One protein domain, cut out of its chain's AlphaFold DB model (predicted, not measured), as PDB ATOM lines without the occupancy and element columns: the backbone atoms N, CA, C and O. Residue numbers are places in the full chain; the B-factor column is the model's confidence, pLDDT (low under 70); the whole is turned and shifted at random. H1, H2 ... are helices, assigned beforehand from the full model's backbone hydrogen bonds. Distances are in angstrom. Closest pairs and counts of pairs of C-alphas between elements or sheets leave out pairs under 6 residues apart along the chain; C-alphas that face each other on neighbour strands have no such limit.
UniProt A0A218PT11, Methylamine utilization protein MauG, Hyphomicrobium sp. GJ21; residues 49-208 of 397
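What this domain is: This is residues 49 to 208 of the 397 residues of the protein "Methylamine utilization protein MauG" of Hyphomicrobium sp. GJ21 (UniProt A0A218PT11). What shows first? There is little regular structure: H1, H2 and H3 pack crosswise on H5, H4 lies farthest out, and much of residues 57 to 138 loops at the end away from H4. How is it made? The 160 printed residues have five named helices, H1 to H5, and no named strand: all helix, 55 residues in named elements, compact, radius of gyration of the C-alphas 15.9 A, spans 44 by 44 by 29 A.

How they stand to each other: What touches the hub? H1, residues 49 to 56, touches H5, residues 187 to 202, about perpendicular at 75 degrees; the closest C-alphas, Gly 52 and Leu 198, are 4.1 A apart. H2, residues 139 to 148, touches H5 at a steep tilt of 65 degrees, closest C-alphas Glu 140 and Lys 195, 4.9 A. H3, residues 158 to 167, touches residues 187 to 191 of H5 alone, closest C-alphas Ala 159 and Thr 187, 5.8 A. What else? H4, residues 169 to 179, only just touches H3, with 3 pairs of C-alphas within 8 A, only at the corner, closest Arg 166 and Arg 172, 6.0 A. Every O i to N i+4 pair is within hydrogen-bond range in H1, H3, H4 and H5; in H2 1 of 6 is, beside 4 of 7 O i to N i+3 pairs.

Where its parts are: Where does H1 begin? At C-alpha 49 (-31.649, -18.713, -37.352). Where does H5 end? At C-alpha 202 (-34.045, -26.193, -36.852), 22.4 A from C-alpha 187.

The domain as a whole: Any cut? The printed part has no cut; H1 to H2 is a long link. Any low confidence? No printed residue is under 70.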
ATOM      1  N   GLU A  49     -32.273 -17.499 -36.833       98.06
ATOM      2  CA  GLU A  49     -31.649 -18.713 -37.352       98.06
ATOM      3  C   GLU A  49     -30.152 -18.734 -37.046       98.06
ATOM      4  O   GLU A  49     -29.651 -19.741 -36.562       98.06
ATOM      5  N   LYS A  50     -29.440 -17.617 -37.257       97.75
ATOM      6  CA  LYS A  50     -28.006 -17.533 -36.952       97.75
ATOM      7  C   LYS A  50     -27.706 -17.533 -35.460       97.75
ATOM      8  O   LYS A  50     -26.750 -18.174 -35.028       97.75
ATOM      9  N   LEU A  51     -28.543 -16.875 -34.660       98.31
ATOM     10  CA  LEU A  51     -28.467 -16.997 -33.208       98.31
ATOM     11  C   LEU A  51     -28.732 -18.445 -32.763       98.31
ATOM     12  O   LEU A  51     -27.987 -18.974 -31.946       98.31
ATOM     13  N   GLY A  52     -29.743 -19.103 -33.331       98.31
ATOM     14  CA  GLY A  52     -30.048 -20.511 -33.080       98.31
ATOM     15  C   GLY A  52     -28.904 -21.451 -33.449       98.31
ATOM     16  O   GLY A  52     -28.553 -22.306 -32.646       98.31
ATOM     17  N   GLU A  53     -28.277 -21.261 -34.610       97.94
ATOM     18  CA  GLU A  53     -27.106 -22.022 -35.065       97.94
ATOM     19  C   GLU A  53     -25.928 -21.881 -34.084       97.94
ATOM     20  O   GLU A  53     -25.294 -22.867 -33.688       97.94
ATOM     21  N   ALA A  54     -25.671 -20.652 -33.625       98.06
ATOM     22  CA  ALA A  54     -24.639 -20.384 -32.631       98.06
ATOM     23  C   ALA A  54     -24.950 -21.062 -31.289       98.06
ATOM     24  O   ALA A  54     -24.066 -21.674 -30.701       98.06
ATOM     25  N   LEU A  55     -26.199 -21.003 -30.817       98.44
ATOM     26  CA  LEU A  55     -26.626 -21.661 -29.576       98.44
ATOM     27  C   LEU A  55     -26.569 -23.192 -29.686       98.44
ATOM     28  O   LEU A  55     -26.132 -23.864 -28.757       98.44
ATOM     29  N   PHE A  56     -26.956 -23.752 -30.833       98.44
ATOM     30  CA  PHE A  56     -26.939 -25.193 -31.103       98.44
ATOM     31  C   PHE A  56     -25.518 -25.779 -31.026       98.44
ATOM     32  O   PHE A  56     -25.308 -26.923 -30.606       98.44
ATOM     33  N   SER A  57     -24.520 -24.976 -31.396       97.44
ATOM     34  CA  SER A  57     -23.098 -25.321 -31.334       97.44
ATOM     35  C   SER A  57     -22.396 -24.842 -30.053       97.44
ATOM     36  O   SER A  57     -21.218 -25.157 -29.851       97.44
ATOM     37  N   ASP A  58     -23.095 -24.177 -29.129       97.69
ATOM     38  CA  ASP A  58     -22.484 -23.619 -27.924       97.69
ATOM     39  C   ASP A  58     -22.395 -24.637 -26.782       97.69
ATOM     40  O   ASP A  58     -23.387 -25.074 -26.193       97.69
ATOM     41  N   ARG A  59     -21.161 -24.989 -26.408       97.31
ATOM     42  CA  ARG A  59     -20.918 -25.864 -25.257       97.31
ATOM     43  C   ARG A  59     -21.256 -25.197 -23.934       97.31
ATOM     44  O   ARG A  59     -21.466 -25.905 -22.950       97.31
ATOM     45  N   ASN A  60     -21.337 -23.867 -23.894       97.00
ATOM     46  CA  ASN A  60     -21.648 -23.125 -22.684       97.00
ATOM     47  C   ASN A  60     -23.048 -23.413 -22.133       97.00
ATOM     48  O   ASN A  60     -23.306 -23.151 -20.958       97.00
ATOM     49  N   LEU A  61     -23.930 -23.988 -22.947       97.06
ATOM     50  CA  LEU A  61     -25.265 -24.400 -22.528       97.06
ATOM     51  C   LEU A  61     -25.286 -25.751 -21.800       97.06
ATOM     52  O   LEU A  61     -26.329 -26.128 -21.287       97.06
ATOM     53  N   SER A  62     -24.168 -26.477 -21.699       97.81
ATOM     54  CA  SER A  62     -24.065 -27.648 -20.814       97.81
ATOM     55  C   SER A  62     -23.438 -27.290 -19.472       97.81
ATOM     56  O   SER A  62     -22.532 -26.453 -19.392       97.81
ATOM     57  N   PHE A  63     -23.852 -27.972 -18.404       97.44
ATOM     58  CA  PHE A  63     -23.306 -27.753 -17.066       97.44
ATOM     59  C   PHE A  63     -21.786 -27.908 -17.045       97.44
ATOM     60  O   PHE A  63     -21.086 -27.012 -16.566       97.44
ATOM     61  N   SER A  64     -21.280 -28.978 -17.668       96.94
ATOM     62  CA  SER A  64     -19.852 -29.292 -17.768       96.94
ATOM     63  C   SER A  64     -19.072 -28.413 -18.749       96.94
ATOM     64  O   SER A  64     -17.842 -28.470 -18.750       96.94
ATOM     65  N   ARG A  65     -19.758 -27.636 -19.598       97.19
ATOM     66  CA  ARG A  65     -19.186 -26.897 -20.738       97.19
ATOM     67  C   ARG A  65     -18.451 -27.781 -21.757       97.19
ATOM     68  O   ARG A  65     -17.597 -27.304 -22.502       97.19
ATOM     69  N   LYS A  66     -18.765 -29.081 -21.797       95.88
ATOM     70  CA  LYS A  66     -18.125 -30.066 -22.692       95.88
ATOM     71  C   LYS A  66     -19.046 -30.568 -23.803       95.88
ATOM     72  O   LYS A  66     -18.547 -31.166 -24.751       95.88
ATOM     73  N   GLN A  67     -20.349 -30.308 -23.707       96.31
ATOM     74  CA  GLN A  67     -21.366 -30.808 -24.632       96.31
ATOM     75  C   GLN A  67     -22.239 -29.672 -25.180       96.31
ATOM     76  O   GLN A  67     -22.499 -28.690 -24.494       96.31
ATOM     77  N   ASN A  68     -22.693 -29.825 -26.417       97.25
ATOM     78  CA  ASN A  68     -23.673 -28.983 -27.110       97.25
ATOM     79  C   ASN A  68     -24.627 -29.889 -27.911       97.25
ATOM     80  O   ASN A  68     -24.460 -31.112 -27.893       97.25
ATOM     81  N   CYS A  69     -25.589 -29.325 -28.642       98.06
ATOM     82  CA  CYS A  69     -26.526 -30.116 -29.443       98.06
ATOM     83  C   CYS A  69     -25.802 -30.927 -30.534       98.06
ATOM     84  O   CYS A  69     -26.080 -32.113 -30.701       98.06
ATOM     85  N   VAL A  70     -24.797 -30.331 -31.192       97.31
ATOM     86  CA  VAL A  70     -23.957 -30.984 -32.223       97.31
ATOM     87  C   VAL A  70     -23.271 -32.259 -31.716       97.31
ATOM     88  O   VAL A  70     -23.026 -33.178 -32.490       97.31
ATOM     89  N   SER A  71     -22.983 -32.346 -30.416       95.88
ATOM     90  CA  SER A  71     -22.321 -33.513 -29.819       95.88
ATOM     91  C   SER A  71     -23.147 -34.798 -29.947       95.88
ATOM     92  O   SER A  71     -22.555 -35.868 -30.034       95.88
ATOM     93  N   CYS A  72     -24.482 -34.687 -29.951       97.06
ATOM     94  CA  CYS A  72     -25.412 -35.808 -30.148       97.06
ATOM     95  C   CYS A  72     -26.160 -35.736 -31.489       97.06
ATOM     96  O   CYS A  72     -26.818 -36.692 -31.870       97.06
ATOM     97  N   HIS A  73     -26.105 -34.598 -32.182       97.81
ATOM     98  CA  HIS A  73     -26.799 -34.349 -33.442       97.81
ATOM     99  C   HIS A  73     -25.825 -33.728 -34.446       97.81
ATOM    100  O   HIS A  73     -25.887 -32.535 -34.750       97.81
ATOM    101  N   SER A  74     -24.893 -34.542 -34.937       97.19
ATOM    102  CA  SER A  74     -23.817 -34.091 -35.815       97.19
ATOM    103  C   SER A  74     -24.331 -33.799 -37.231       97.19
ATOM    104  O   SER A  74     -24.896 -34.702 -37.859       97.19
ATOM    105  N   PRO A  75     -24.098 -32.595 -37.792       96.38
ATOM    106  CA  PRO A  75     -24.450 -32.279 -39.177       96.38
ATOM    107  C   PRO A  75     -23.850 -33.248 -40.199       96.38
ATOM    108  O   PRO A  75     -24.449 -33.442 -41.254       96.38
ATOM    109  N   GLU A  76     -22.718 -33.881 -39.876       95.81
ATOM    110  CA  GLU A  76     -22.021 -34.853 -40.730       95.81
ATOM    111  C   GLU A  76     -22.723 -36.216 -40.803       95.81
ATOM    112  O   GLU A  76     -22.472 -36.973 -41.731       95.81
ATOM    113  N   LEU A  77     -23.616 -36.536 -39.859       96.19
ATOM    114  CA  LEU A  77     -24.350 -37.807 -39.816       96.19
ATOM    115  C   LEU A  77     -25.855 -37.554 -39.698       96.19
ATOM    116  O   LEU A  77     -26.503 -37.990 -38.747       96.19
ATOM    117  N   ALA A  78     -26.401 -36.763 -40.625       97.62
ATOM    118  CA  ALA A  78     -27.823 -36.406 -40.663       97.62
ATOM    119  C   ALA A  78     -28.387 -35.994 -39.290       97.62
ATOM    120  O   ALA A  78     -29.496 -36.375 -38.924       97.62
ATOM    121  N   PHE A  79     -27.624 -35.230 -38.504       98.06
ATOM    122  CA  PHE A  79     -28.002 -34.789 -37.161       98.06
ATOM    123  C   PHE A  79     -28.373 -35.939 -36.205       98.06
ATOM    124  O   PHE A  79     -29.323 -35.820 -35.434       98.06
ATOM    125  N   THR A  80     -27.613 -37.034 -36.237       97.56
ATOM    126  CA  THR A  80     -27.611 -38.111 -35.225       97.56
ATOM    127  C   THR A  80     -26.275 -38.164 -34.480       97.56
ATOM    128  O   THR A  80     -25.371 -37.372 -34.775       97.56
ATOM    129  N   ASP A  81     -26.151 -39.046 -33.485       97.06
ATOM    130  CA  ASP A  81     -24.938 -39.161 -32.674       97.06
ATOM    131  C   ASP A  81     -23.899 -40.041 -33.392       97.06
ATOM    132  O   ASP A  81     -24.123 -41.241 -33.541       97.06
ATOM    133  N   PRO A  82     -22.742 -39.498 -33.819       93.25
ATOM    134  CA  PRO A  82     -21.716 -40.287 -34.498       93.25
ATOM    135  C   PRO A  82     -20.869 -41.132 -33.531       93.25
ATOM    136  O   PRO A  82     -19.958 -41.844 -33.963       93.25
ATOM    137  N   ARG A  83     -21.071 -41.011 -32.213       92.12
ATOM    138  CA  ARG A  83     -20.206 -41.631 -31.206       92.12
ATOM    139  C   ARG A  83     -20.564 -43.104 -31.016       92.12
ATOM    140  O   ARG A  83     -21.590 -43.455 -30.444       92.12
ATOM    141  N   VAL A  84     -19.631 -43.976 -31.382       88.44
ATOM    142  CA  VAL A  84     -19.692 -45.409 -31.071       88.44
ATOM    143  C   VAL A  84     -19.065 -45.652 -29.695       88.44
ATOM    144  O   VAL A  84     -17.880 -45.394 -29.478       88.44
ATOM    145  N   LEU A  85     -19.866 -46.123 -28.735       85.44
ATOM    146  CA  LEU A  85     -19.489 -46.192 -27.318       85.44
ATOM    147  C   LEU A  85     -19.357 -47.633 -26.814       85.44
ATOM    148  O   LEU A  85     -20.284 -48.165 -26.209       85.44
ATOM    149  N   GLY A  86     -18.190 -48.254 -27.002       89.25
ATOM    150  CA  GLY A  86     -17.916 -49.596 -26.471       89.25
ATOM    151  C   GLY A  86     -19.017 -50.600 -26.838       89.25
ATOM    152  O   GLY A  86     -19.406 -50.697 -27.997       89.25
ATOM    153  N   GLU A  87     -19.562 -51.306 -25.845       89.00
ATOM    154  CA  GLU A  87     -20.650 -52.278 -26.049       89.00
ATOM    155  C   GLU A  87     -21.978 -51.660 -26.528       89.00
ATOM    156  O   GLU A  87     -22.789 -52.367 -27.114       89.00
ATOM    157  N   ILE A  88     -22.212 -50.358 -26.316       86.75
ATOM    158  CA  ILE A  88     -23.468 -49.673 -26.692       86.75
ATOM    159  C   ILE A  88     -23.567 -49.478 -28.202       86.75
ATOM    160  O   ILE A  88     -24.669 -49.335 -28.719       86.75
ATOM    161  N   GLN A  89     -22.433 -49.453 -28.911       90.62
ATOM    162  CA  GLN A  89     -22.380 -49.376 -30.377       90.62
ATOM    163  C   GLN A  89     -23.237 -48.241 -30.990       90.62
ATOM    164  O   GLN A  89     -23.762 -48.383 -32.086       90.62
ATOM    165  N   GLY A  90     -23.403 -47.116 -30.279       92.06
ATOM    166  CA  GLY A  90     -24.200 -45.965 -30.738       92.06
ATOM    167  C   GLY A  90     -25.708 -46.055 -30.456       92.06
ATOM    168  O   GLY A  90     -26.454 -45.157 -30.834       92.06
ATOM    169  N   ALA A  91     -26.181 -47.097 -29.763       96.19
ATOM    170  CA  ALA A  91     -27.602 -47.259 -29.459       96.19
ATOM    171  C   ALA A  91     -28.185 -46.095 -28.635       96.19
ATOM    172  O   ALA A  91     -29.317 -45.688 -28.879       96.19
ATOM    173  N   VAL A  92     -27.410 -45.545 -27.692       96.31
ATOM    174  CA  VAL A  92     -27.776 -44.379 -26.871       96.31
ATOM    175  C   VAL A  92     -26.596 -43.418 -26.717       96.31
ATOM    176  O   VAL A  92     -25.431 -43.818 -26.783       96.31
ATOM    177  N   SER A  93     -26.914 -42.153 -26.458       96.62
ATOM    178  CA  SER A  93     -25.951 -41.051 -26.387       96.62
ATOM    179  C   SER A  93     -25.384 -40.866 -24.977       96.62
ATOM    180  O   SER A  93     -26.083 -41.057 -23.977       96.62
ATOM    181  N   ARG A  94     -24.115 -40.447 -24.887       95.88
ATOM    182  CA  ARG A  94     -23.450 -40.084 -23.622       95.88
ATOM    183  C   ARG A  94     -23.640 -38.606 -23.302       95.88
ATOM    184  O   ARG A  94     -23.401 -37.766 -24.174       95.88
ATOM    185  N   GLY A  95     -24.009 -38.321 -22.058       95.50
ATOM    186  CA  GLY A  95     -24.200 -36.981 -21.516       95.50
ATOM    187  C   GLY A  95     -22.906 -36.208 -21.266       95.50
ATOM    188  O   GLY A  95     -21.789 -36.736 -21.317       95.50
ATOM    189  N   GLY A  96     -23.066 -34.922 -20.956       93.31
ATOM    190  CA  GLY A  96     -21.980 -33.956 -20.819       93.31
ATOM    191  C   GLY A  96     -21.108 -34.171 -19.585       93.31
ATOM    192  O   GLY A  96     -20.013 -33.608 -19.514       93.31
ATOM    193  N   ASP A  97     -21.552 -34.987 -18.629       92.69
ATOM    194  CA  ASP A  97     -20.744 -35.448 -17.495       92.69
ATOM    195  C   ASP A  97     -19.684 -36.494 -17.908       92.69
ATOM    196  O   ASP A  97     -18.773 -36.793 -17.135       92.69
ATOM    197  N   GLY A  98     -19.771 -37.024 -19.135       91.69
ATOM    198  CA  GLY A  98     -18.875 -38.045 -19.670       91.69
ATOM    199  C   GLY A  98     -19.148 -39.462 -19.158       91.69
ATOM    200  O   GLY A  98     -18.368 -40.366 -19.477       91.69
ATOM    201  N   ARG A  99     -20.233 -39.679 -18.407       91.94
ATOM    202  CA  ARG A  99     -20.581 -40.962 -17.778       91.94
ATOM    203  C   ARG A  99     -22.025 -41.374 -18.038       91.94
ATOM    204  O   ARG A  99     -22.245 -42.520 -18.413       91.94
ATOM    205  N   SER A 100     -22.975 -40.472 -17.821       94.62
ATOM    206  CA  SER A 100     -24.401 -40.749 -17.946       94.62
ATOM    207  C   SER A 100     -24.763 -41.096 -19.384       94.62
ATOM    208  O   SER A 100     -24.189 -40.566 -20.339       94.62
ATOM    209  N   LEU A 101     -25.716 -42.008 -19.530       95.00
ATOM    210  CA  LEU A 101     -26.208 -42.486 -20.811       95.00
ATOM    211  C   LEU A 101     -27.720 -42.325 -20.839       95.00
ATOM    212  O   LEU A 101     -28.396 -42.575 -19.840       95.00
ATOM    213  N   GLY A 102     -28.235 -41.910 -21.991       92.94
ATOM    214  CA  GLY A 102     -29.669 -41.885 -22.231       92.94
ATOM    215  C   GLY A 102     -30.274 -43.288 -22.244       92.94
ATOM    216  O   GLY A 102     -29.581 -44.308 -22.207       92.94
ATOM    217  N   ASP A 103     -31.599 -43.322 -22.322       92.38
ATOM    218  CA  ASP A 103     -32.357 -44.568 -22.420       92.38
ATOM    219  C   ASP A 103     -32.884 -44.842 -23.830       92.38
ATOM    220  O   ASP A 103     -33.305 -45.950 -24.146       92.38
ATOM    221  N   ARG A 104     -32.826 -43.828 -24.694       96.69
ATOM    222  CA  ARG A 104     -33.312 -43.871 -26.068       96.69
ATOM    223  C   ARG A 104     -32.234 -43.410 -27.038       96.69
ATOM    224  O   ARG A 104     -31.359 -42.621 -26.677       96.69
ATOM    225  N   ASN A 105     -32.324 -43.898 -28.267       97.94
ATOM    226  CA  ASN A 105     -31.500 -43.456 -29.379       97.94
ATOM    227  C   ASN A 105     -31.802 -41.988 -29.723       97.94
ATOM    228  O   ASN A 105     -32.960 -41.560 -29.652       97.94
ATOM    229  N   SER A 106     -30.772 -41.220 -30.088       97.00
ATOM    230  CA  SER A 106     -30.915 -39.837 -30.557       97.00
ATOM    231  C   SER A 106     -31.363 -39.830 -32.024       97.00
ATOM    232  O   SER A 106     -30.543 -40.120 -32.895       97.00
ATOM    233  N   PRO A 107     -32.632 -39.486 -32.328       97.19
ATOM    234  CA  PRO A 107     -33.123 -39.511 -33.699       97.19
ATOM    235  C   PRO A 107     -32.487 -38.395 -34.536       97.19
ATOM    236  O   PRO A 107     -31.967 -37.412 -34.002       97.19
ATOM    237  N   THR A 108     -32.591 -38.518 -35.860       98.19
ATOM    238  CA  THR A 108     -32.232 -37.432 -36.780       98.19
ATOM    239  C   THR A 108     -33.065 -36.181 -36.494       98.19
ATOM    240  O   THR A 108     -34.260 -36.270 -36.205       98.19
ATOM    241  N   LEU A 109     -32.439 -35.006 -36.598       98.38
ATOM    242  CA  LEU A 109     -33.162 -33.729 -36.628       98.38
ATOM    243  C   LEU A 109     -33.547 -33.310 -38.050       98.38
ATOM    244  O   LEU A 109     -34.294 -32.347 -38.220       98.38
ATOM    245  N   VAL A 110     -33.068 -34.006 -39.088       97.56
ATOM    246  CA  VAL A 110     -33.513 -33.718 -40.453       97.56
ATOM    247  C   VAL A 110     -35.000 -34.069 -40.547       97.56
ATOM    248  O   VAL A 110     -35.466 -35.097 -40.068       97.56
ATOM    249  N   TYR A 111     -35.745 -33.163 -41.153       97.62
ATOM    250  CA  TYR A 111     -37.192 -33.096 -41.292       97.62
ATOM    251  C   TYR A 111     -37.952 -32.846 -39.985       97.62
ATOM    252  O   TYR A 111     -39.176 -32.880 -39.991       97.62
ATOM    253  N   ILE A 112     -37.284 -32.493 -38.877       96.81
ATOM    254  CA  ILE A 112     -37.961 -32.301 -37.582       96.81
ATOM    255  C   ILE A 112     -39.089 -31.263 -37.641       96.81
ATOM    256  O   ILE A 112     -40.159 -31.485 -37.072       96.81
ATOM    257  N   ARG A 113     -38.895 -30.175 -38.402       95.12
ATOM    258  CA  ARG A 113     -39.874 -29.087 -38.550       95.12
ATOM    259  C   ARG A 113     -41.196 -29.505 -39.196       95.12
ATOM    260  O   ARG A 113     -42.153 -28.745 -39.127       95.12
ATOM    261  N   THR A 114     -41.243 -30.651 -39.881       95.62
ATOM    262  CA  THR A 114     -42.478 -31.143 -40.512       95.62
ATOM    263  C   THR A 114     -43.379 -31.865 -39.517       95.62
ATOM    264  O   THR A 114     -44.536 -32.131 -39.830       95.62
ATOM    265  N   THR A 115     -42.877 -32.152 -38.312       97.00
ATOM    266  CA  THR A 115     -43.657 -32.789 -37.254       97.00
ATOM    267  C   THR A 115     -44.727 -31.821 -36.743       97.00
ATOM    268  O   THR A 115     -44.376 -30.740 -36.259       97.00
ATOM    269  N   PRO A 116     -46.022 -32.176 -36.815       96.94
ATOM    270  CA  PRO A 116     -47.083 -31.324 -36.298       96.94
ATOM    271  C   PRO A 116     -47.029 -31.249 -34.770       96.94
ATOM    272  O   PRO A 116     -46.452 -32.111 -34.100       96.94
ATOM    273  N   ALA A 117     -47.678 -30.229 -34.208       98.00
ATOM    274  CA  ALA A 117     -47.854 -30.137 -32.765       98.00
ATOM    275  C   ALA A 117     -48.605 -31.368 -32.226       98.00
ATOM    276  O   ALA A 117     -49.481 -31.926 -32.900       98.00
ATOM    277  N   PHE A 118     -48.252 -31.781 -31.009       98.50
ATOM    278  CA  PHE A 118     -48.885 -32.923 -30.361       98.50
ATOM    279  C   PHE A 118     -50.384 -32.684 -30.186       98.50
ATOM    280  O   PHE A 118     -50.802 -31.659 -29.644       98.50
ATOM    281  N   HIS A 119     -51.188 -33.656 -30.593       97.94
ATOM    282  CA  HIS A 119     -52.609 -33.691 -30.282       97.94
ATOM    283  C   HIS A 119     -53.114 -35.133 -30.242       97.94
ATOM    284  O   HIS A 119     -52.516 -36.040 -30.819       97.94
ATOM    285  N   ILE A 120     -54.240 -35.330 -29.556       98.00
ATOM    286  CA  ILE A 120     -54.995 -36.583 -29.560       98.00
ATOM    287  C   ILE A 120     -56.327 -36.294 -30.246       98.00
ATOM    288  O   ILE A 120     -57.061 -35.396 -29.829       98.00
ATOM    289  N   SER A 121     -56.618 -37.020 -31.323       95.12
ATOM    290  CA  SER A 121     -57.862 -36.865 -32.077       95.12
ATOM    291  C   SER A 121     -59.077 -37.324 -31.252       95.12
ATOM    292  O   SER A 121     -58.931 -38.086 -30.291       95.12
ATOM    293  N   PRO A 122     -60.313 -36.944 -31.635       95.31
ATOM    294  CA  PRO A 122     -61.525 -37.495 -31.020       95.31
ATOM    295  C   PRO A 122     -61.619 -39.027 -31.106       95.31
ATOM    296  O   PRO A 122     -62.246 -39.647 -30.254       95.31
ATOM    297  N   ALA A 123     -60.961 -39.639 -32.099       94.81
ATOM    298  CA  ALA A 123     -60.848 -41.090 -32.254       94.81
ATOM    299  C   ALA A 123     -59.758 -41.717 -31.361       94.81
ATOM    300  O   ALA A 123     -59.465 -42.900 -31.503       94.81
ATOM    301  N   ARG A 124     -59.176 -40.945 -30.429       94.62
ATOM    302  CA  ARG A 124     -58.121 -41.367 -29.491       94.62
ATOM    303  C   ARG A 124     -56.801 -41.741 -30.175       94.62
ATOM    304  O   ARG A 124     -56.003 -42.510 -29.645       94.62
ATOM    305  N   GLU A 125     -56.525 -41.141 -31.328       95.06
ATOM    306  CA  GLU A 125     -55.253 -41.309 -32.033       95.06
ATOM    307  C   GLU A 125     -54.321 -40.147 -31.693       95.06
ATOM    308  O   GLU A 125     -54.649 -38.986 -31.937       95.06
ATOM    309  N   ALA A 126     -53.163 -40.454 -31.109       98.00
ATOM    310  CA  ALA A 126     -52.122 -39.467 -30.858       98.00
ATOM    311  C   ALA A 126     -51.299 -39.233 -32.129       98.00
ATOM    312  O   ALA A 126     -50.920 -40.194 -32.803       98.00
ATOM    313  N   VAL A 127     -51.005 -37.970 -32.435       97.94
ATOM    314  CA  VAL A 127     -50.227 -37.559 -33.611       97.94
ATOM    315  C   VAL A 127     -49.321 -36.383 -33.249       97.94
ATOM    316  O   VAL A 127     -49.701 -35.498 -32.479       97.94
ATOM    317  N   GLY A 128     -48.127 -36.347 -33.839       98.12
ATOM    318  CA  GLY A 128     -47.206 -35.220 -33.714       98.12
ATOM    319  C   GLY A 128     -46.452 -35.206 -32.392       98.12
ATOM    320  O   GLY A 128     -46.251 -36.244 -31.763       98.12
ATOM    321  N   GLY A 129     -46.009 -34.024 -31.978       98.19
ATOM    322  CA  GLY A 129     -45.149 -33.855 -30.811       98.19
ATOM    323  C   GLY A 129     -43.712 -34.298 -31.066       98.19
ATOM    324  O   GLY A 129     -43.386 -34.948 -32.058       98.19
ATOM    325  N   MET A 130     -42.831 -33.926 -30.151       98.06
ATOM    326  CA  MET A 130     -41.399 -34.179 -30.232       98.06
ATOM    327  C   MET A 130     -40.968 -35.277 -29.261       98.06
ATOM    328  O   MET A 130     -41.727 -35.678 -28.383       98.06
ATOM    329  N   PHE A 131     -39.728 -35.752 -29.424       98.38
ATOM    330  CA  PHE A 131     -39.219 -36.993 -28.828       98.38
ATOM    331  C   PHE A 131     -39.953 -38.251 -29.316       98.38
ATOM    332  O   PHE A 131     -40.879 -38.195 -30.121       98.38
ATOM    333  N   TRP A 132     -39.494 -39.416 -28.859       98.62
ATOM    334  CA  TRP A 132     -40.096 -40.710 -29.186       98.62
ATOM    335  C   TRP A 132     -41.471 -40.933 -28.532       98.62
ATOM    336  O   TRP A 132     -42.261 -41.715 -29.049       98.62
ATOM    337  N   ASP A 133     -41.758 -40.254 -27.421       98.44
ATOM    338  CA  ASP A 133     -42.981 -40.379 -26.609       98.44
ATOM    339  C   ASP A 133     -43.929 -39.175 -26.729       98.44
ATOM    340  O   ASP A 133     -44.951 -39.128 -26.052       98.44
ATOM    341  N   GLY A 134     -43.601 -38.174 -27.548       98.19
ATOM    342  CA  GLY A 134     -44.460 -37.004 -27.740       98.19
ATOM    343  C   GLY A 134     -44.534 -36.044 -26.562       98.19
ATOM    344  O   GLY A 134     -45.382 -35.154 -26.586       98.19
ATOM    345  N   ARG A 135     -43.696 -36.201 -25.527       97.69
ATOM    346  CA  ARG A 135     -43.820 -35.427 -24.275       97.69
ATOM    347  C   ARG A 135     -43.654 -33.916 -24.448       97.69
ATOM    348  O   ARG A 135     -44.123 -33.155 -23.609       97.69
ATOM    349  N   ALA A 136     -42.986 -33.480 -25.516       97.75
ATOM    350  CA  ALA A 136     -42.894 -32.073 -25.881       97.75
ATOM    351  C   ALA A 136     -43.897 -31.771 -26.999       97.75
ATOM    352  O   ALA A 136     -43.846 -32.374 -28.070       97.75
ATOM    353  N   GLY A 137     -44.808 -30.828 -26.751       96.75
ATOM    354  CA  GLY A 137     -45.900 -30.520 -27.677       96.75
ATOM    355  C   GLY A 137     -45.436 -29.891 -28.990       96.75
ATOM    356  O   GLY A 137     -46.061 -30.115 -30.025       96.75
ATOM    357  N   THR A 138     -44.337 -29.137 -28.958       97.06
ATOM    358  CA  THR A 138     -43.796 -28.379 -30.095       97.06
ATOM    359  C   THR A 138     -42.271 -28.487 -30.182       97.06
ATOM    360  O   THR A 138     -41.617 -29.005 -29.271       97.06
ATOM    361  N   LEU A 139     -41.691 -27.984 -31.279       96.75
ATOM    362  CA  LEU A 139     -40.236 -27.903 -31.452       96.75
ATOM    363  C   LEU A 139     -39.604 -27.005 -30.392       96.75
ATOM    364  O   LEU A 139     -38.581 -27.340 -29.801       96.75
ATOM    365  N   GLU A 140     -40.247 -25.876 -30.122       96.25
ATOM    366  CA  GLU A 140     -39.839 -24.917 -29.115       96.25
ATOM    367  C   GLU A 140     -39.790 -25.577 -27.736       96.25
ATOM    368  O   GLU A 140     -38.831 -25.367 -26.998       96.25
ATOM    369  N   ASP A 141     -40.790 -26.383 -27.375       94.31
ATOM    370  CA  ASP A 141     -40.792 -27.104 -26.096       94.31
ATOM    371  C   ASP A 141     -39.648 -28.117 -26.013       94.31
ATOM    372  O   ASP A 141     -38.991 -28.215 -24.978       94.31
ATOM    373  N   GLN A 142     -39.346 -28.801 -27.120       95.50
ATOM    374  CA  GLN A 142     -38.292 -29.809 -27.182       95.50
ATOM    375  C   GLN A 142     -36.906 -29.232 -26.902       95.50
ATOM    376  O   GLN A 142     -36.167 -29.819 -26.118       95.50
ATOM    377  N   VAL A 143     -36.529 -28.111 -27.524       95.81
ATOM    378  CA  VAL A 143     -35.135 -27.615 -27.501       95.81
ATOM    379  C   VAL A 143     -34.643 -27.204 -26.110       95.81
ATOM    380  O   VAL A 143     -33.439 -27.139 -25.865       95.81
ATOM    381  N   ARG A 144     -35.568 -26.946 -25.184       95.25
ATOM    382  CA  ARG A 144     -35.274 -26.631 -23.783       95.25
ATOM    383  C   ARG A 144     -34.867 -27.869 -22.986       95.25
ATOM    384  O   ARG A 144     -33.964 -27.795 -22.154       95.25
ATOM    385  N   ASP A 145     -35.551 -28.985 -23.196       95.31
ATOM    386  CA  ASP A 145     -35.488 -30.136 -22.296       95.31
ATOM    387  C   ASP A 145     -34.100 -30.804 -22.235       95.31
ATOM    388  O   ASP A 145     -33.637 -31.059 -21.119       95.31
ATOM    389  N   PRO A 146     -33.364 -31.008 -23.351       97.25
ATOM    390  CA  PRO A 146     -32.000 -31.536 -23.319       97.25
ATOM    391  C   PRO A 146     -31.031 -30.717 -22.473       97.25
ATOM    392  O   PRO A 146     -30.126 -31.273 -21.847       97.25
ATOM    393  N   ILE A 147     -31.237 -29.395 -22.437       97.81
ATOM    394  CA  ILE A 147     -30.390 -28.461 -21.692       97.81
ATOM    395  C   ILE A 147     -30.484 -28.761 -20.190       97.81
ATOM    396  O   ILE A 147     -29.467 -28.768 -19.499       97.81
ATOM    397  N   LEU A 148     -31.693 -29.055 -19.703       97.50
ATOM    398  CA  LEU A 148     -31.989 -29.315 -18.290       97.50
ATOM    399  C   LEU A 148     -31.872 -30.792 -17.895       97.50
ATOM    400  O   LEU A 148     -31.766 -31.107 -16.711       97.50
ATOM    401  N   ASN A 149     -31.910 -31.715 -18.857       96.94
ATOM    402  CA  ASN A 149     -31.897 -33.141 -18.566       96.94
ATOM    403  C   ASN A 149     -30.547 -33.561 -17.931       96.94
ATOM    404  O   ASN A 149     -29.500 -33.400 -18.571       96.94
ATOM    405  N   PRO A 150     -30.537 -34.125 -16.702       95.75
ATOM    406  CA  PRO A 150     -29.311 -34.474 -15.979       95.75
ATOM    407  C   PRO A 150     -28.477 -35.572 -16.646       95.75
ATOM    408  O   PRO A 150     -27.278 -35.644 -16.388       95.75
ATOM    409  N   VAL A 151     -29.073 -36.408 -17.505       95.62
ATOM    410  CA  VAL A 151     -28.323 -37.424 -18.268       95.62
ATOM    411  C   VAL A 151     -27.836 -36.914 -19.628       95.62
ATOM    412  O   VAL A 151     -27.146 -37.640 -20.339       95.62
ATOM    413  N   GLU A 152     -28.160 -35.665 -19.985       97.12
ATOM    414  CA  GLU A 152     -27.768 -35.021 -21.243       97.12
ATOM    415  C   GLU A 152     -26.864 -33.804 -20.981       97.12
ATOM    416  O   GLU A 152     -25.669 -33.985 -20.753       97.12
ATOM    417  N   MET A 153     -27.373 -32.566 -21.033       98.19
ATOM    418  CA  MET A 153     -26.551 -31.355 -20.849       98.19
ATOM    419  C   MET A 153     -26.518 -30.855 -19.395       98.19
ATOM    420  O   MET A 153     -25.608 -30.101 -19.040       98.19
ATOM    421  N   ALA A 154     -27.446 -31.324 -18.559       97.56
ATOM    422  CA  ALA A 154     -27.425 -31.252 -17.099       97.56
ATOM    423  C   ALA A 154     -27.386 -29.851 -16.460       97.56
ATOM    424  O   ALA A 154     -26.910 -29.712 -15.331       97.56
ATOM    425  N   MET A 155     -27.875 -28.805 -17.135       98.00
ATOM    426  CA  MET A 155     -28.073 -27.512 -16.471       98.00
ATOM    427  C   MET A 155     -29.091 -27.664 -15.331       98.00
ATOM    428  O   MET A 155     -30.127 -28.294 -15.530       98.00
ATOM    429  N   PRO A 156     -28.827 -27.095 -14.141       97.50
ATOM    430  CA  PRO A 156     -29.649 -27.363 -12.960       97.50
ATOM    431  C   PRO A 156     -31.043 -26.731 -13.046       97.50
ATOM    432  O   PRO A 156     -32.006 -27.291 -12.533       97.50
ATOM    433  N   ASP A 157     -31.155 -25.569 -13.690       98.19
ATOM    434  CA  ASP A 157     -32.400 -24.825 -13.850       98.19
ATOM    435  C   ASP A 157     -32.302 -23.805 -14.999       98.19
ATOM    436  O   ASP A 157     -31.231 -23.526 -15.548       98.19
ATOM    437  N   GLU A 158     -33.446 -23.226 -15.367       98.31
ATOM    438  CA  GLU A 158     -33.524 -22.204 -16.412       98.31
ATOM    439  C   GLU A 158     -32.756 -20.928 -16.061       98.31
ATOM    440  O   GLU A 158     -32.174 -20.297 -16.942       98.31
ATOM    441  N   ALA A 159     -32.717 -20.537 -14.783       98.38
ATOM    442  CA  ALA A 159     -31.992 -19.343 -14.356       98.38
ATOM    443  C   ALA A 159     -30.489 -19.474 -14.651       98.38
ATOM    444  O   ALA A 159     -29.851 -18.518 -15.096       98.38
ATOM    445  N   SER A 160     -29.947 -20.678 -14.491       98.44
ATOM    446  CA  SER A 160     -28.569 -21.012 -14.825       98.44
ATOM    447  C   SER A 160     -28.320 -20.959 -16.331       98.44
ATOM    448  O   SER A 160     -27.266 -20.480 -16.741       98.44
ATOM    449  N   ILE A 161     -29.281 -21.363 -17.171       98.38
ATOM    450  CA  ILE A 161     -29.193 -21.174 -18.633       98.38
ATOM    451  C   ILE A 161     -29.071 -19.682 -18.957       98.38
ATOM    452  O   ILE A 161     -28.174 -19.268 -19.690       98.38
ATOM    453  N   VAL A 162     -29.926 -18.851 -18.360       98.50
ATOM    454  CA  VAL A 162     -29.911 -17.399 -18.585       98.50
ATOM    455  C   VAL A 162     -28.614 -16.761 -18.095       98.50
ATOM    456  O   VAL A 162     -28.085 -15.870 -18.759       98.50
ATOM    457  N   ALA A 163     -28.055 -17.236 -16.981       98.50
ATOM    458  CA  ALA A 163     -26.736 -16.811 -16.529       98.50
ATOM    459  C   ALA A 163     -25.657 -17.106 -17.588       98.50
ATOM    460  O   ALA A 163     -24.894 -16.201 -17.920       98.50
ATOM    461  N   ARG A 164     -25.653 -18.306 -18.195       98.19
ATOM    462  CA  ARG A 164     -24.722 -18.666 -19.286       98.19
ATOM    463  C   ARG A 164     -24.899 -17.787 -20.523       98.19
ATOM    464  O   ARG A 164     -23.908 -17.322 -21.075       98.19
ATOM    465  N   LEU A 165     -26.140 -17.500 -20.925       98.12
ATOM    466  CA  LEU A 165     -26.419 -16.591 -22.046       98.12
ATOM    467  C   LEU A 165     -25.853 -15.189 -21.789       98.12
ATOM    468  O   LEU A 165     -25.257 -14.582 -22.676       98.12
ATOM    469  N   ARG A 166     -25.994 -14.688 -20.555       97.81
ATOM    470  CA  ARG A 166     -25.496 -13.368 -20.151       97.81
ATOM    471  C   ARG A 166     -23.972 -13.286 -20.080       97.81
ATOM    472  O   ARG A 166     -23.466 -12.170 -20.109       97.81
ATOM    473  N   GLU A 167     -23.234 -14.395 -20.010       97.56
ATOM    474  CA  GLU A 167     -21.759 -14.376 -20.036       97.56
ATOM    475  C   GLU A 167     -21.220 -13.887 -21.392       97.56
ATOM    476  O   GLU A 167     -20.212 -13.180 -21.441       97.56
ATOM    477  N   ASN A 168     -21.916 -14.193 -22.491       96.06
ATOM    478  CA  ASN A 168     -21.476 -13.872 -23.845       96.06
ATOM    479  C   ASN A 168     -21.991 -12.488 -24.294       96.06
ATOM    480  O   ASN A 168     -23.196 -12.249 -24.374       96.06
ATOM    481  N   ALA A 169     -21.070 -11.566 -24.598       96.06
ATOM    482  CA  ALA A 169     -21.407 -10.212 -25.045       96.06
ATOM    483  C   ALA A 169     -22.194 -10.188 -26.363       96.06
ATOM    484  O   ALA A 169     -23.130  -9.397 -26.489       96.06
ATOM    485  N   ASP A 170     -21.871 -11.091 -27.286       96.06
ATOM    486  CA  ASP A 170     -22.518 -11.169 -28.592       96.06
ATOM    487  C   ASP A 170     -23.946 -11.701 -28.447       96.06
ATOM    488  O   ASP A 170     -24.855 -11.215 -29.113       96.06
ATOM    489  N   TYR A 171     -24.188 -12.621 -27.504       97.31
ATOM    490  CA  TYR A 171     -25.550 -13.040 -27.167       97.31
ATOM    491  C   TYR A 171     -26.343 -11.918 -26.515       97.31
ATOM    492  O   TYR A 171     -27.481 -11.695 -26.911       97.31
ATOM    493  N   ARG A 172     -25.775 -11.156 -25.574       97.06
ATOM    494  CA  ARG A 172     -26.497 -10.002 -25.008       97.06
ATOM    495  C   ARG A 172     -26.947  -9.034 -26.106       97.06
ATOM    496  O   ARG A 172     -28.114  -8.658 -26.123       97.06
ATOM    497  N   ALA A 173     -26.055  -8.704 -27.042       96.50
ATOM    498  CA  ALA A 173     -26.369  -7.835 -28.172       96.50
ATOM    499  C   ALA A 173     -27.402  -8.456 -29.133       96.50
ATOM    500  O   ALA A 173     -28.374  -7.799 -29.498       96.50
ATOM    501  N   ALA A 174     -27.236  -9.727 -29.510       97.62
ATOM    502  CA  ALA A 174     -28.136 -10.410 -30.440       97.62
ATOM    503  C   ALA A 174     -29.545 -10.598 -29.861       97.62
ATOM    504  O   ALA A 174     -30.534 -10.338 -30.543       97.62
ATOM    505  N   PHE A 175     -29.657 -11.002 -28.592       98.19
ATOM    506  CA  PHE A 175     -30.951 -11.130 -27.923       98.19
ATOM    507  C   PHE A 175     -31.648  -9.770 -27.797       98.19
ATOM    508  O   PHE A 175     -32.842  -9.692 -28.083       98.19
ATOM    509  N   ALA A 176     -30.911  -8.708 -27.445       97.38
ATOM    510  CA  ALA A 176     -31.450  -7.349 -27.402       97.38
ATOM    511  C   ALA A 176     -31.996  -6.907 -28.770       97.38
ATOM    512  O   ALA A 176     -33.138  -6.461 -28.875       97.38
ATOM    513  N   ALA A 177     -31.221  -7.118 -29.835       97.00
ATOM    514  CA  ALA A 177     -31.604  -6.738 -31.189       97.00
ATOM    515  C   ALA A 177     -32.807  -7.532 -31.738       97.00
ATOM    516  O   ALA A 177     -33.633  -6.974 -32.459       97.00
ATOM    517  N   LEU A 178     -32.917  -8.828 -31.422       97.88
ATOM    518  CA  LEU A 178     -33.923  -9.730 -32.007       97.88
ATOM    519  C   LEU A 178     -35.224  -9.842 -31.203       97.88
ATOM    520  O   LEU A 178     -36.269 -10.182 -31.771       97.88
ATOM    521  N   TYR A 179     -35.156  -9.606 -29.891       97.81
ATOM    522  CA  TYR A 179     -36.258  -9.841 -28.955       97.81
ATOM    523  C   TYR A 179     -36.526  -8.657 -28.007       97.81
ATOM    524  O   TYR A 179     -37.462  -8.735 -27.211       97.81
ATOM    525  N   GLY A 180     -35.759  -7.565 -28.113       97.62
ATOM    526  CA  GLY A 180     -35.880  -6.348 -27.300       97.62
ATOM    527  C   GLY A 180     -34.823  -6.249 -26.195       97.62
ATOM    528  O   GLY A 180     -34.331  -7.261 -25.706       97.62
ATOM    529  N   GLU A 181     -34.491  -5.026 -25.763       96.75
ATOM    530  CA  GLU A 181     -33.441  -4.737 -24.757       96.75
ATOM    531  C   GLU A 181     -33.585  -5.538 -23.451       96.75
ATOM    532  O   GLU A 181     -32.603  -5.862 -22.782       96.75
ATOM    533  N   ASP A 182     -34.815  -5.905 -23.088       96.50
ATOM    534  CA  ASP A 182     -35.126  -6.669 -21.885       96.50
ATOM    535  C   ASP A 182     -35.309  -8.181 -22.135       96.50
ATOM    536  O   ASP A 182     -35.759  -8.908 -21.243       96.50
ATOM    537  N   ALA A 183     -34.913  -8.687 -23.309       97.81
ATOM    538  CA  ALA A 183     -35.023 -10.099 -23.689       97.81
ATOM    539  C   ALA A 183     -34.351 -11.037 -22.683       97.81
ATOM    540  O   ALA A 183     -34.870 -12.109 -22.378       97.81
ATOM    541  N   LEU A 184     -33.216 -10.612 -22.123       97.81
ATOM    542  CA  LEU A 184     -32.493 -11.349 -21.088       97.81
ATOM    543  C   LEU A 184     -32.780 -10.835 -19.674       97.81
ATOM    544  O   LEU A 184     -32.056 -11.215 -18.759       97.81
ATOM    545  N   ALA A 185     -33.783  -9.981 -19.450       95.69
ATOM    546  CA  ALA A 185     -34.043  -9.379 -18.136       95.69
ATOM    547  C   ALA A 185     -34.691 -10.355 -17.140       95.69
ATOM    548  O   ALA A 185     -34.374 -10.323 -15.952       95.69
ATOM    549  N   SER A 186     -35.546 -11.266 -17.616       98.00
ATOM    550  CA  SER A 186     -36.212 -12.281 -16.786       98.00
ATOM    551  C   SER A 186     -36.073 -13.676 -17.383       98.00
ATOM    552  O   SER A 186     -35.974 -13.823 -18.603       98.00
ATOM    553  N   THR A 187     -36.101 -14.700 -16.526       98.38
ATOM    554  CA  THR A 187     -35.964 -16.097 -16.954       98.38
ATOM    555  C   THR A 187     -37.002 -16.509 -18.004       98.38
ATOM    556  O   THR A 187     -36.586 -16.989 -19.057       98.38
ATOM    557  N   PRO A 188     -38.313 -16.240 -17.834       98.31
ATOM    558  CA  PRO A 188     -39.309 -16.637 -18.831       98.31
ATOM    559  C   PRO A 188     -39.089 -15.997 -20.209       98.31
ATOM    560  O   PRO A 188     -39.192 -16.682 -21.225       98.31
ATOM    561  N   LYS A 189     -38.737 -14.701 -20.257       98.19
ATOM    562  CA  LYS A 189     -38.452 -14.004 -21.525       98.19
ATOM    563  C   LYS A 189     -37.225 -14.586 -22.222       98.19
ATOM    564  O   LYS A 189     -37.282 -14.889 -23.411       98.19
ATOM    565  N   ALA A 190     -36.151 -14.797 -21.467       98.56
ATOM    566  CA  ALA A 190     -34.901 -15.316 -22.004       98.56
ATOM    567  C   ALA A 190     -35.060 -16.745 -22.540       98.56
ATOM    568  O   ALA A 190     -34.561 -17.055 -23.619       98.56
ATOM    569  N   ILE A 191     -35.799 -17.601 -21.827       98.50
ATOM    570  CA  ILE A 191     -36.086 -18.968 -22.273       98.50
ATOM    571  C   ILE A 191     -37.006 -18.970 -23.495       98.50
ATOM    572  O   ILE A 191     -36.753 -19.726 -24.428       98.50
ATOM    573  N   ALA A 192     -38.024 -18.106 -23.560       98.44
ATOM    574  CA  ALA A 192     -38.855 -17.981 -24.759       98.44
ATOM    575  C   ALA A 192     -38.028 -17.567 -25.993       98.44
ATOM    576  O   ALA A 192     -38.159 -18.177 -27.055       98.44
ATOM    577  N   ALA A 193     -37.128 -16.591 -25.838       98.56
ATOM    578  CA  ALA A 193     -36.212 -16.159 -26.891       98.56
ATOM    579  C   ALA A 193     -35.221 -17.267 -27.301       98.56
ATOM    580  O   ALA A 193     -35.007 -17.487 -28.493       98.56
ATOM    581  N   LEU A 194     -34.665 -18.009 -26.334       98.69
ATOM    582  CA  LEU A 194     -33.788 -19.162 -26.573       98.69
ATOM    583  C   LEU A 194     -34.501 -20.243 -27.395       98.69
ATOM    584  O   LEU A 194     -33.983 -20.670 -28.429       98.69
ATOM    585  N   LYS A 195     -35.696 -20.659 -26.950       98.56
ATOM    586  CA  LYS A 195     -36.524 -21.666 -27.631       98.56
ATOM    587  C   LYS A 195     -36.814 -21.237 -29.069       98.56
ATOM    588  O   LYS A 195     -36.640 -22.029 -29.990       98.56
ATOM    589  N   ASN A 196     -37.198 -19.974 -29.263       98.56
ATOM    590  CA  ASN A 196     -37.519 -19.439 -30.581       98.56
ATOM    591  C   ASN A 196     -36.303 -19.391 -31.521       98.56
ATOM    592  O   ASN A 196     -36.433 -19.778 -32.678       98.56
ATOM    593  N   ALA A 197     -35.123 -18.980 -31.042       98.62
ATOM    594  CA  ALA A 197     -33.912 -18.967 -31.867       98.62
ATOM    595  C   ALA A 197     -33.496 -20.387 -32.288       98.62
ATOM    596  O   ALA A 197     -33.264 -20.634 -33.471       98.62
ATOM    597  N   LEU A 198     -33.456 -21.339 -31.347       98.69
ATOM    598  CA  LEU A 198     -33.131 -22.738 -31.648       98.69
ATOM    599  C   LEU A 198     -34.141 -23.359 -32.628       98.69
ATOM    600  O   LEU A 198     -33.736 -23.971 -33.614       98.69
ATOM    601  N   ALA A 199     -35.444 -23.149 -32.418       98.31
ATOM    602  CA  ALA A 199     -36.480 -23.628 -33.334       98.31
ATOM    603  C   ALA A 199     -36.394 -22.974 -34.726       98.31
ATOM    604  O   ALA A 199     -36.636 -23.645 -35.731       98.31
ATOM    605  N   ALA A 200     -36.001 -21.694 -34.812       98.31
ATOM    606  CA  ALA A 200     -35.773 -21.011 -36.084       98.31
ATOM    607  C   ALA A 200     -34.627 -21.662 -36.871       98.31
ATOM    608  O   ALA A 200     -34.790 -21.951 -38.056       98.31
ATOM    609  N   PHE A 201     -33.503 -21.976 -36.214       98.44
ATOM    610  CA  PHE A 201     -32.397 -22.706 -36.843       98.44
ATOM    611  C   PHE A 201     -32.827 -24.089 -37.352       98.44
ATOM    612  O   PHE A 201     -32.624 -24.406 -38.525       98.44
ATOM    613  N   LEU A 202     -33.510 -24.867 -36.508       98.19
ATOM    614  CA  LEU A 202     -34.045 -26.193 -36.852       98.19
ATOM    615  C   LEU A 202     -35.155 -26.153 -37.924       98.19
ATOM    616  O   LEU A 202     -35.567 -27.192 -38.440       98.19
ATOM    617  N   SER A 203     -35.636 -24.959 -38.279       97.06
ATOM    618  CA  SER A 203     -36.620 -24.728 -39.340       97.06
ATOM    619  C   SER A 203     -36.009 -24.250 -40.660       97.06
ATOM    620  O   SER A 203     -36.744 -24.030 -41.628       97.06
ATOM    621  N   THR A 204     -34.686 -24.087 -40.723       97.50
ATOM    622  CA  THR A 204     -33.991 -23.682 -41.950       97.50
ATOM    623  C   THR A 204     -34.063 -24.774 -43.030       97.50
ATOM    624  O   THR A 204     -34.285 -25.949 -42.722       97.50
ATOM    625  N   PRO A 205     -33.841 -24.427 -44.314       95.69
ATOM    626  CA  PRO A 205     -33.829 -25.406 -45.404       95.69
ATOM    627  C   PRO A 205     -32.822 -26.552 -45.234       95.69
ATOM    628  O   PRO A 205     -33.024 -27.615 -45.816       95.69
ATOM    629  N   GLU A 206     -31.770 -26.386 -44.422       95.00
ATOM    630  CA  GLU A 206     -30.818 -27.465 -44.132       95.00
ATOM    631  C   GLU A 206     -31.484 -28.674 -43.455       95.00
ATOM    632  O   GLU A 206     -31.088 -29.815 -43.700       95.00
ATOM    633  N   PHE A 207     -32.527 -28.436 -42.658       97.56
ATOM    634  CA  PHE A 207     -33.284 -29.485 -41.986       97.56
ATOM    635  C   PHE A 207     -34.434 -30.022 -42.832       97.56
ATOM    636  O   PHE A 207     -35.109 -30.930 -42.388       97.56
ATOM    637  N   ALA A 208     -34.713 -29.515 -44.027       96.06
ATOM    638  CA  ALA A 208     -35.699 -30.134 -44.916       96.06
ATOM    639  C   ALA A 208     -35.308 -29.906 -46.384       96.06
ATOM    640  O   ALA A 208     -35.999 -29.174 -47.095       96.06
TER     641      ALA A 208